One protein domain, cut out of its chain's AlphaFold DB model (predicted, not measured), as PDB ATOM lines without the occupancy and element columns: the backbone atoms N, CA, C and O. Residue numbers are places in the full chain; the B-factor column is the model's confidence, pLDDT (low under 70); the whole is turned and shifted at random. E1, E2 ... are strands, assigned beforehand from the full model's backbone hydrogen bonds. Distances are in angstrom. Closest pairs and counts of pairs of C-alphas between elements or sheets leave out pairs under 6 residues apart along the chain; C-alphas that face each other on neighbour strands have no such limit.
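What this domain is: This is residues 5 to 89 of the 93 residues of the protein "Lysozyme inhibitor" of Candidatus Marinimicrobia bacterium (UniProt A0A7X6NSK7). The domain is a small closed barrel of eight antiparallel strands, E1 to E8, which follow one another round the ring in chain order until E8 comes back beside E1. The long hairpin of E2 and E3 reaches toward one end of the longest axis, and E8, the longest strand by residues, bends and closes the ring with its last residues beside E1. The printed part has 85 residues with eight named strands and no named helix, class all strand, and the whole is a meander, each strand the antiparallel neighbour of the one before. It is compact, with a radius of gyration of the C-alphas of 12.5 A, and rounded, spanning 38 by 29 by 25 A.

Where its parts are: E1 holds residues 5 to 9 and begins at C-alpha 5, (192.802, 169.044, 262.026). E2, residues 15 to 22, is 23.3 A from first to last C-alpha and ends at (203.335, 175.525, 258.350). E3 holds residues 29 to 34, and E4 holds residues 40 to 46, 18.4 A. E5, residues 52 to 55, E6, residues 60 to 65, and E7, residues 68 to 74, 20.6 A, follow. E8, residues 80 to 89, is 23.1 A long and ends at C-alpha 89, (191.383, 158.583, 260.352); it bends by 53 degrees at residue 83.

How they stand to each other: E1 and E2 form a hairpin at 153 degrees, with N 8 and O 16 2.8 A apart, within hydrogen-bond range. On the other side of E2 lies E3, at 158 degrees, with N 21 and O 30 at 2.8 A. E3 and E4 stand at 152 degrees, with N 33 and O 41 at 2.8 A. The pairing of E4 is staggered: its residues 40 to 44 pair with E3 and its residues 45 to 46 with E5, at 123 degrees, with N 46 and O 53 at 2.9 A. E5 and E6 stand at 175 degrees, with N 54 and O 62 at 2.8 A. E6 and E7 stand at 162 degrees, with N 65 and O 68 at 2.8 A. E7 and E8 stand at 159 degrees, with N 71 and O 84 at 2.8 A. E8 and E1 are antiparallel and close the barrel, with N 9 and O 88 at 2.8 A. Among the strands that are apart are E1 and E5, and E4 and E8.

The domain as a whole: The two C-alphas farthest apart are those of Thr 12 and Asp 25, 38.6 A. The printed part has no cut. The link from E2 to E3 is short, and the other links are tight. The mean pLDDT of the printed part is 95.6, and no printed residue is under 70.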
ATOM      1  N   VAL A   5     193.009 169.891 260.846       96.19
ATOM      2  CA  VAL A   5     192.802 169.044 262.026       96.19
ATOM      3  C   VAL A   5     192.390 167.649 261.580       96.19
ATOM      4  O   VAL A   5     191.406 167.470 260.867       96.19
ATOM      5  N   ILE A   6     193.116 166.634 262.042       96.94
ATOM      6  CA  ILE A   6     192.771 165.231 261.808       96.94
ATOM      7  C   ILE A   6     192.553 164.550 263.154       96.94
ATOM      8  O   ILE A   6     193.341 164.710 264.084       96.94
ATOM      9  N   THR A   7     191.459 163.801 263.262       97.88
ATOM     10  CA  THR A   7     191.208 162.915 264.402       97.88
ATOM     11  C   THR A   7     191.414 161.474 263.969       97.88
ATOM     12  O   THR A   7     190.839 161.030 262.971       97.88
ATOM     13  N   TRP A   8     192.200 160.752 264.754       97.88
ATOM     14  CA  TRP A   8     192.544 159.353 264.558       97.88
ATOM     15  C   TRP A   8     191.914 158.518 265.668       97.88
ATOM     16  O   TRP A   8     191.825 158.976 266.806       97.88
ATOM     17  N   ARG A   9     191.498 157.296 265.346       98.19
ATOM     18  CA  ARG A   9     191.063 156.282 266.309       98.19
ATOM     19  C   ARG A   9     192.141 155.208 266.432       98.19
ATOM     20  O   ARG A   9     192.574 154.681 265.408       98.19
ATOM     21  N   THR A  10     192.559 154.914 267.659       97.00
ATOM     22  CA  THR A  10     193.474 153.809 267.993       97.00
ATOM     23  C   THR A  10     192.757 152.461 267.866       97.00
ATOM     24  O   THR A  10     191.528 152.408 267.799       97.00
ATOM     25  N   GLU A  11     193.495 151.351 267.867       94.31
ATOM     26  CA  GLU A  11     192.890 150.006 267.865       94.31
ATOM     27  C   GLU A  11     192.031 149.740 269.112       94.31
ATOM     28  O   GLU A  11     191.014 149.057 269.036       94.31
ATOM     29  N   THR A  12     192.395 150.349 270.239       93.38
ATOM     30  CA  THR A  12     191.682 150.283 271.521       93.38
ATOM     31  C   THR A  12     190.509 151.274 271.624       93.38
ATOM     32  O   THR A  12     189.732 151.220 272.574       93.38
ATOM     33  N   GLY A  13     190.302 152.124 270.609       95.19
ATOM     34  CA  GLY A  13     189.118 152.975 270.453       95.19
ATOM     35  C   GLY A  13     189.262 154.421 270.940       95.19
ATOM     36  O   GLY A  13     188.396 155.250 270.632       95.19
ATOM     37  N   GLU A  14     190.345 154.762 271.641       96.44
ATOM     38  CA  GLU A  14     190.661 156.138 272.021       96.44
ATOM     39  C   GLU A  14     190.979 157.017 270.806       96.44
ATOM     40  O   GLU A  14     191.153 156.567 269.669       96.44
ATOM     41  N   LYS A  15     191.027 158.327 271.057       97.56
ATOM     42  CA  LYS A  15     191.243 159.339 270.028       97.56
ATOM     43  C   LYS A  15     192.606 159.990 270.186       97.56
ATOM     44  O   LYS A  15     192.980 160.396 271.281       97.56
ATOM     45  N   ILE A  16     193.279 160.171 269.058       98.00
ATOM     46  CA  ILE A  16     194.428 161.064 268.911       98.00
ATOM     47  C   ILE A  16     193.980 162.229 268.033       98.00
ATOM     48  O   ILE A  16     193.331 162.021 267.004       98.00
ATOM     49  N   VAL A  17     194.319 163.457 268.413       97.81
ATOM     50  CA  VAL A  17     194.000 164.652 267.618       97.81
ATOM     51  C   VAL A  17     195.292 165.294 267.149       97.81
ATOM     52  O   VAL A  17     196.160 165.603 267.959       97.81
ATOM     53  N   THR A  18     195.416 165.525 265.847       97.75
ATOM     54  CA  THR A  18     196.578 166.192 265.258       97.75
ATOM     55  C   THR A  18     196.176 167.484 264.580       97.75
ATOM     56  O   THR A  18     195.233 167.498 263.786       97.75
ATOM     57  N   ARG A  19     196.914 168.558 264.852       97.19
ATOM     58  CA  ARG A  19     196.780 169.846 264.165       97.19
ATOM     59  C   ARG A  19     198.063 170.140 263.410       97.19
ATOM     60  O   ARG A  19     199.127 170.166 264.022       97.19
ATOM     61  N   PHE A  20     197.960 170.331 262.103       95.75
ATOM     62  CA  PHE A  20     199.105 170.583 261.233       95.75
ATOM     63  C   PHE A  20     199.296 172.075 261.034       95.75
ATOM     64  O   PHE A  20     198.323 172.810 260.918       95.75
ATOM     65  N   TYR A  21     200.551 172.492 260.966       95.38
ATOM     66  CA  TYR A  21     200.945 173.877 260.794       95.38
ATOM     67  C   TYR A  21     202.083 173.970 259.783       95.38
ATOM     68  O   TYR A  21     202.882 173.043 259.617       95.38
ATOM     69  N   SER A  22     202.179 175.129 259.142       94.75
ATOM     70  CA  SER A  22     203.335 175.525 258.350       94.75
ATOM     71  C   SER A  22     203.644 176.996 258.584       94.75
ATOM     72  O   SER A  22     202.727 177.807 258.774       94.75
ATOM     73  N   LEU A  23     204.927 177.349 258.550       92.56
ATOM     74  CA  LEU A  23     205.337 178.748 258.462       92.56
ATOM     75  C   LEU A  23     204.877 179.353 257.127       92.56
ATOM     76  O   LEU A  23     204.607 178.635 256.161       92.56
ATOM     77  N   SER A  24     204.733 180.678 257.087       90.69
ATOM     78  CA  SER A  24     204.223 181.404 255.913       90.69
ATOM     79  C   SER A  24     205.115 181.266 254.681       90.69
ATOM     80  O   SER A  24     204.618 181.297 253.562       90.69
ATOM     81  N   ASP A  25     206.414 181.087 254.896       91.94
ATOM     82  CA  ASP A  25     207.436 180.848 253.875       91.94
ATOM     83  C   ASP A  25     207.593 179.355 253.515       91.94
ATOM     84  O   ASP A  25     208.443 179.000 252.706       91.94
ATOM     85  N   ASN A  26     206.779 178.471 254.111       87.88
ATOM     86  CA  ASN A  26     206.844 177.011 253.988       87.88
ATOM     87  C   ASN A  26     208.179 176.367 254.407       87.88
ATOM     88  O   ASN A  26     208.378 175.181 254.133       87.88
ATOM     89  N   SER A  27     209.061 177.092 255.104       92.00
ATOM     90  CA  SER A  27     210.375 176.583 255.524       92.00
ATOM     91  C   SER A  27     210.279 175.485 256.586       92.00
ATOM     92  O   SER A  27     211.134 174.603 256.652       92.00
ATOM     93  N   LEU A  28     209.209 175.494 257.386       93.25
ATOM     94  CA  LEU A  28     208.951 174.502 258.422       93.25
ATOM     95  C   LEU A  28     207.484 174.076 258.423       93.25
ATOM     96  O   LEU A  28     206.567 174.900 258.416       93.25
ATOM     97  N   LYS A  29     207.283 172.761 258.506       95.69
ATOM     98  CA  LYS A  29     206.000 172.118 258.789       95.69
ATOM     99  C   LYS A  29     206.105 171.404 260.124       95.69
ATOM    100  O   LYS A  29     207.113 170.760 260.406       95.69
ATOM    101  N   PHE A  30     205.069 171.503 260.939       96.62
ATOM    102  CA  PHE A  30     205.034 170.867 262.250       96.62
ATOM    103  C   PHE A  30     203.612 170.444 262.605       96.62
ATOM    104  O   PHE A  30     202.638 170.879 261.989       96.62
ATOM    105  N   VAL A  31     203.494 169.557 263.584       97.38
ATOM    106  CA  VAL A  31     202.214 169.026 264.045       97.38
ATOM    107  C   VAL A  31     202.129 169.128 265.560       97.38
ATOM    108  O   VAL A  31     203.090 168.823 266.264       97.38
ATOM    109  N   LYS A  32     200.965 169.529 266.065       97.75
ATOM    110  CA  LYS A  32     200.591 169.341 267.464       97.75
ATOM    111  C   LYS A  32     199.794 168.046 267.585       97.75
ATOM    112  O   LYS A  32     198.715 167.952 267.001       97.75
ATOM    113  N   VAL A  33     200.314 167.067 268.316       97.75
ATOM    114  CA  VAL A  33     199.695 165.759 268.571       97.75
ATOM    115  C   VAL A  33     199.172 165.733 270.000       97.75
ATOM    116  O   VAL A  33     199.941 165.940 270.932       97.75
ATOM    117  N   VAL A  34     197.883 165.460 270.175       98.00
ATOM    118  CA  VAL A  34     197.241 165.264 271.481       98.00
ATOM    119  C   VAL A  34     196.919 163.782 271.632       98.00
ATOM    120  O   VAL A  34     196.101 163.248 270.877       98.00
ATOM    121  N   LEU A  35     197.589 163.120 272.574       97.12
ATOM    122  CA  LEU A  35     197.404 161.705 272.892       97.12
ATOM    123  C   LEU A  35     196.168 161.471 273.776       97.12
ATOM    124  O   LEU A  35     195.686 162.407 274.429       97.12
ATOM    125  N   PRO A  36     195.688 160.216 273.873       95.31
ATOM    126  CA  PRO A  36     194.774 159.814 274.934       95.31
ATOM    127  C   PRO A  36     195.308 160.243 276.309       95.31
ATOM    128  O   PRO A  36     196.503 160.155 276.583       95.31
ATOM    129  N   GLY A  37     194.430 160.776 277.159       92.00
ATOM    130  CA  GLY A  37     194.820 161.367 278.447       92.00
ATOM    131  C   GLY A  37     195.292 162.826 278.374       92.00
ATOM    132  O   GLY A  37     195.548 163.426 279.412       92.00
ATOM    133  N   GLY A  38     195.366 163.427 277.181       94.12
ATOM    134  CA  GLY A  38     195.588 164.866 277.006       94.12
ATOM    135  C   GLY A  38     197.052 165.300 276.933       94.12
ATOM    136  O   GLY A  38     197.309 166.497 276.829       94.12
ATOM    137  N   LYS A  39     198.017 164.369 276.945       95.44
ATOM    138  CA  LYS A  39     199.434 164.712 276.745       95.44
ATOM    139  C   LYS A  39     199.644 165.256 275.332       95.44
ATOM    140  O   LYS A  39     199.236 164.625 274.355       95.44
ATOM    141  N   GLU A  40     200.301 166.406 275.225       97.06
ATOM    142  CA  GLU A  40     200.517 167.099 273.956       97.06
ATOM    143  C   GLU A  40     201.995 167.099 273.551       97.06
ATOM    144  O   GLU A  40     202.875 167.266 274.392       97.06
ATOM    145  N   TYR A  41     202.257 166.974 272.250       97.50
ATOM    146  CA  TYR A  41     203.588 167.104 271.656       97.50
ATOM    147  C   TYR A  41     203.533 168.025 270.446       97.50
ATOM    148  O   TYR A  41     202.613 167.924 269.637       97.50
ATOM    149  N   THR A  42     204.531 168.894 270.294       97.31
ATOM    150  CA  THR A  42     204.719 169.694 269.077       97.31
ATOM    151  C   THR A  42     205.962 169.189 268.365       97.31
ATOM    152  O   THR A  42     207.058 169.291 268.904       97.31
ATOM    153  N   LEU A  43     205.782 168.610 267.180       98.06
ATOM    154  CA  LEU A  43     206.817 167.848 266.488       98.06
ATOM    155  C   LEU A  43     207.083 168.449 265.102       98.06
ATOM    156  O   LEU A  43     206.129 168.628 264.333       98.06
ATOM    157  N   PRO A  44     208.345 168.746 264.748       97.50
ATOM    158  CA  PRO A  44     208.686 169.156 263.394       97.50
ATOM    159  C   PRO A  44     208.556 167.973 262.431       97.50
ATOM    160  O   PRO A  44     208.732 166.813 262.810       97.50
ATOM    161  N   GLN A  45     208.240 168.265 261.170       97.38
ATOM    162  CA  GLN A  45     208.335 167.279 260.102       97.38
ATOM    163  C   GLN A  45     209.810 166.993 259.819       97.38
ATOM    164  O   GLN A  45     210.602 167.917 259.645       97.38
ATOM    165  N   VAL A  46     210.157 165.717 259.703       96.56
ATOM    166  CA  VAL A  46     211.498 165.269 259.325       96.56
ATOM    167  C   VAL A  46     211.438 164.440 258.046       96.56
ATOM    168  O   VAL A  46     210.381 163.938 257.652       96.56
ATOM    169  N   VAL A  47     212.586 164.284 257.387       93.12
ATOM    170  CA  VAL A  47     212.697 163.448 256.187       93.12
ATOM    171  C   VAL A  47     212.398 161.984 256.540       93.12
ATOM    172  O   VAL A  47     212.795 161.470 257.593       93.12
ATOM    173  N   SER A  48     211.669 161.309 255.652       91.38
ATOM    174  CA  SER A  48     211.306 159.897 255.773       91.38
ATOM    175  C   SER A  48     211.212 159.233 254.405       91.38
ATOM    176  O   SER A  48     210.811 159.869 253.437       91.38
ATOM    177  N   ALA A  49     211.526 157.937 254.342       84.06
ATOM    178  CA  ALA A  49     211.494 157.173 253.093       84.06
ATOM    179  C   ALA A  49     210.076 157.013 252.507       84.06
ATOM    180  O   ALA A  49     209.903 157.001 251.295       84.06
ATOM    181  N   SER A  50     209.053 156.882 253.359       89.31
ATOM    182  CA  SER A  50     207.657 156.762 252.931       89.31
ATOM    183  C   SER A  50     206.719 157.364 253.965       89.31
ATOM    184  O   SER A  50     206.923 157.198 255.170       89.31
ATOM    185  N   GLY A  51     205.675 158.035 253.491       92.25
ATOM    186  CA  GLY A  51     204.744 158.761 254.341       92.25
ATOM    187  C   GLY A  51     205.348 160.044 254.907       92.25
ATOM    188  O   GLY A  51     206.323 160.577 254.376       92.25
ATOM    189  N   VAL A  52     204.744 160.538 255.985       96.06
ATOM    190  CA  VAL A  52     205.135 161.789 256.640       96.06
ATOM    191  C   VAL A  52     205.466 161.507 258.098       96.06
ATOM    192  O   VAL A  52     204.604 161.053 258.854       96.06
ATOM    193  N   ARG A  53     206.720 161.758 258.479       97.62
ATOM    194  CA  ARG A  53     207.240 161.525 259.828       97.62
ATOM    195  C   ARG A  53     207.420 162.848 260.566       97.62
ATOM    196  O   ARG A  53     208.006 163.785 260.029       97.62
ATOM    197  N   TYR A  54     206.946 162.894 261.804       97.94
ATOM    198  CA  TYR A  54     207.098 164.019 262.716       97.94
ATOM    199  C   TYR A  54     207.734 163.538 264.014       97.94
ATOM    200  O   TYR A  54     207.233 162.601 264.638       97.94
ATOM    201  N   THR A  55     208.842 164.148 264.416       97.94
ATOM    202  CA  THR A  55     209.551 163.790 265.649       97.94
ATOM    203  C   THR A  55     210.578 164.860 266.003       97.94
ATOM    204  O   THR A  55     211.090 165.543 265.121       97.94
ATOM    205  N   ASP A  56     210.886 164.987 267.289       94.00
ATOM    206  CA  ASP A  56     212.052 165.717 267.797       94.00
ATOM    207  C   ASP A  56     213.281 164.805 268.001       94.00
ATOM    208  O   ASP A  56     214.293 165.240 268.542       94.00
ATOM    209  N   GLU A  57     213.168 163.536 267.592       92.19
ATOM    210  CA  GLU A  57     214.132 162.442 267.760       92.19
ATOM    211  C   GLU A  57     214.474 162.085 269.216       92.19
ATOM    212  O   GLU A  57     215.401 161.313 269.468       92.19
ATOM    213  N   ARG A  58     213.703 162.590 270.190       92.69
ATOM    214  CA  ARG A  58     213.961 162.387 271.622       92.69
ATOM    215  C   ARG A  58     212.945 161.476 272.278       92.69
ATOM    216  O   ARG A  58     213.343 160.487 272.888       92.69
ATOM    217  N   GLU A  59     211.660 161.803 272.175       94.81
ATOM    218  CA  GLU A  59     210.629 161.132 272.982       94.81
ATOM    219  C   GLU A  59     209.559 160.435 272.155       94.81
ATOM    220  O   GLU A  59     209.165 159.321 272.497       94.81
ATOM    221  N   ILE A  60     209.076 161.077 271.090       97.25
ATOM    222  CA  ILE A  60     207.925 160.605 270.318       97.25
ATOM    223  C   ILE A  60     208.208 160.671 268.825       97.25
ATOM    224  O   ILE A  60     208.745 161.654 268.311       97.25
ATOM    225  N   VAL A  61     207.745 159.649 268.110       98.00
ATOM    226  CA  VAL A  61     207.573 159.673 266.659       98.00
ATOM    227  C   VAL A  61     206.088 159.548 266.354       98.00
ATOM    228  O   VAL A  61     205.449 158.596 266.788       98.00
ATOM    229  N   PHE A  62     205.552 160.474 265.565       98.19
ATOM    230  CA  PHE A  62     204.253 160.339 264.914       98.19
ATOM    231  C   PHE A  62     204.478 160.160 263.414       98.19
ATOM    232  O   PHE A  62     205.085 161.013 262.764       98.19
ATOM    233  N   TRP A  63     204.010 159.046 262.854       97.81
ATOM    234  CA  TRP A  63     204.253 158.717 261.451       97.81
ATOM    235  C   TRP A  63     202.952 158.368 260.740       97.81
ATOM    236  O   TRP A  63     202.285 157.389 261.068       97.81
ATOM    237  N   MET A  64     202.612 159.172 259.733       95.69
ATOM    238  CA  MET A  64     201.445 158.982 258.877       95.69
ATOM    239  C   MET A  64     201.812 158.262 257.584       95.69
ATOM    240  O   MET A  64     202.793 158.607 256.921       95.69
ATOM    241  N   LYS A  65     200.965 157.319 257.177       94.44
ATOM    242  CA  LYS A  65     201.030 156.615 255.894       94.44
ATOM    243  C   LYS A  65     199.617 156.514 255.318       94.44
ATOM    244  O   LYS A  65     198.817 155.675 255.736       94.44
ATOM    245  N   GLY A  66     199.296 157.402 254.375       91.88
ATOM    246  CA  GLY A  66     197.956 157.501 253.791       91.88
ATOM    247  C   GLY A  66     196.899 157.837 254.846       91.88
ATOM    248  O   GLY A  66     196.950 158.898 255.464       91.88
ATOM    249  N   GLU A  67     195.954 156.922 255.059       94.88
ATOM    250  CA  GLU A  67     194.863 157.066 256.039       94.88
ATOM    251  C   GLU A  67     195.130 156.369 257.379       94.88
ATOM    252  O   GLU A  67     194.251 156.289 258.240       94.88
ATOM    253  N   THR A  68     196.356 155.881 257.560       96.94
ATOM    254  CA  THR A  68     196.818 155.264 258.803       96.94
ATOM    255  C   THR A  68     197.948 156.068 259.428       96.94
ATOM    256  O   THR A  68     198.680 156.786 258.740       96.94
ATOM    257  N   ALA A  69     198.105 155.937 260.737       97.44
ATOM    258  CA  ALA A  69     199.249 156.448 261.466       97.44
ATOM    259  C   ALA A  69     199.658 155.489 262.584       97.44
ATOM    260  O   ALA A  69     198.876 154.646 263.023       97.44
ATOM    261  N   PHE A  70     200.882 155.643 263.064       97.56
ATOM    262  CA  PHE A  70     201.338 155.011 264.295       97.56
ATOM    263  C   PHE A  70     202.179 155.993 265.108       97.56
ATOM    264  O   PHE A  70     202.708 156.980 264.585       97.56
ATOM    265  N   ILE A  71     202.272 155.711 266.404       97.81
ATOM    266  CA  ILE A  71     203.046 156.479 267.370       97.81
ATOM    267  C   ILE A  71     204.042 155.551 268.035       97.81
ATOM    268  O   ILE A  71     203.665 154.495 268.542       97.81
ATOM    269  N   GLN A  72     205.303 155.968 268.052       97.69
ATOM    270  CA  GLN A  72     206.337 155.338 268.860       97.69
ATOM    271  C   GLN A  72     206.763 156.261 269.989       97.69
ATOM    272  O   GLN A  72     206.794 157.481 269.823       97.69
ATOM    273  N   GLN A  73     207.126 155.658 271.114       96.94
ATOM    274  CA  GLN A  73     207.740 156.333 272.242       96.94
ATOM    275  C   GLN A  73     209.117 155.740 272.509       96.94
ATOM    276  O   GLN A  73     209.321 154.530 272.376       96.94
ATOM    277  N   ARG A  74     210.068 156.597 272.869       96.31
ATOM    278  CA  ARG A  74     211.402 156.157 273.255       96.31
ATOM    279  C   ARG A  74     211.366 155.587 274.670       96.31
ATOM    280  O   ARG A  74     210.997 156.281 275.616       96.31
ATOM    281  N   ALA A  75     211.733 154.320 274.806       93.69
ATOM    282  CA  ALA A  75     211.860 153.653 276.093       93.69
ATOM    283  C   ALA A  75     213.128 154.124 276.834       93.69
ATOM    284  O   ALA A  75     214.062 154.617 276.196       93.69
ATOM    285  N   PRO A  76     213.228 153.911 278.162       92.50
ATOM    286  CA  PRO A  76     214.449 154.205 278.920       92.50
ATOM    287  C   PRO A  76     215.700 153.481 278.400       92.50
ATOM    288  O   PRO A  76     216.803 153.997 278.539       92.50
ATOM    289  N   SER A  77     215.535 152.320 277.754       93.06
ATOM    290  CA  SER A  77     216.620 151.597 277.073       93.06
ATOM    291  C   SER A  77     217.170 152.329 275.842       93.06
ATOM    292  O   SER A  77     218.199 151.939 275.302       93.06
ATOM    293  N   GLY A  78     216.488 153.379 275.379       92.56
ATOM    294  CA  GLY A  78     216.822 154.129 274.173       92.56
ATOM    295  C   GLY A  78     216.175 153.589 272.897       92.56
ATOM    296  O   GLY A  78     216.285 154.252 271.862       92.56
ATOM    297  N   GLU A  79     215.484 152.448 272.966       95.50
ATOM    298  CA  GLU A  79     214.772 151.856 271.832       95.50
ATOM    299  C   GLU A  79     213.392 152.480 271.608       95.50
ATOM    300  O   GLU A  79     212.724 152.934 272.540       95.50
ATOM    301  N   TRP A  80     212.945 152.480 270.355       95.94
ATOM    302  CA  TRP A  80     211.614 152.945 269.977       95.94
ATOM    303  C   TRP A  80     210.592 151.819 270.110       95.94
ATOM    304  O   TRP A  80     210.708 150.789 269.450       95.94
ATOM    305  N   GLN A  81     209.552 152.042 270.907       97.38
ATOM    306  CA  GLN A  81     208.454 151.095 271.096       97.38
ATOM    307  C   GLN A  81     207.157 151.657 270.529       97.38
ATOM    308  O   GLN A  81     206.900 152.856 270.625       97.38
ATOM    309  N   ILE A  82     206.335 150.799 269.927       96.62
ATOM    310  CA  ILE A  82     205.018 151.190 269.419       96.62
ATOM    311  C   ILE A  82     204.096 151.459 270.608       96.62
ATOM    312  O   ILE A  82     203.779 150.549 271.367       96.62
ATOM    313  N   LEU A  83     203.664 152.710 270.739       96.25
ATOM    314  CA  LEU A  83     202.683 153.129 271.737       96.25
ATOM    315  C   LEU A  83     201.258 152.983 271.194       96.25
ATOM    316  O   LEU A  83     200.376 152.485 271.882       96.25
ATOM    317  N   TYR A  84     201.048 153.385 269.939       97.06
ATOM    318  CA  TYR A  84     199.783 153.197 269.233       97.06
ATOM    319  C   TYR A  84     200.063 152.734 267.810       97.06
ATOM    320  O   TYR A  84     200.784 153.406 267.071       97.06
ATOM    321  N   ASN A  85     199.481 151.606 267.414       97.19
ATOM    322  CA  ASN A  85     199.590 151.090 266.054       97.19
ATOM    323  C   ASN A  85     198.312 151.357 265.253       97.19
ATOM    324  O   ASN A  85     197.253 151.578 265.841       97.19
ATOM    325  N   ASN A  86     198.422 151.323 263.917       96.44
ATOM    326  CA  ASN A  86     197.288 151.235 262.982       96.44
ATOM    327  C   ASN A  86     196.129 152.206 263.304       96.44
ATOM    328  O   ASN A  86     194.946 151.882 263.191       96.44
ATOM    329  N   CYS A  87     196.470 153.426 263.719       97.75
ATOM    330  CA  CYS A  87     195.499 154.462 264.027       97.75
ATOM    331  C   CYS A  87     194.847 154.919 262.727       97.75
ATOM    332  O   CYS A  87     195.547 155.305 261.791       97.75
ATOM    333  N   ARG A  88     193.517 154.906 262.658       98.00
ATOM    334  CA  ARG A  88     192.776 155.232 261.431       98.00
ATOM    335  C   ARG A  88     192.116 156.586 261.523       98.00
ATOM    336  O   ARG A  88     191.611 156.965 262.578       98.00
ATOM    337  N   ILE A  89     192.081 157.303 260.410       97.19
ATOM    338  CA  ILE A  89     191.383 158.583 260.352       97.19
ATOM    339  C   ILE A  89     189.882 158.363 260.550       97.19
ATOM    340  O   ILE A  89     189.275 157.518 259.899       97.19
TER     341      ILE A  89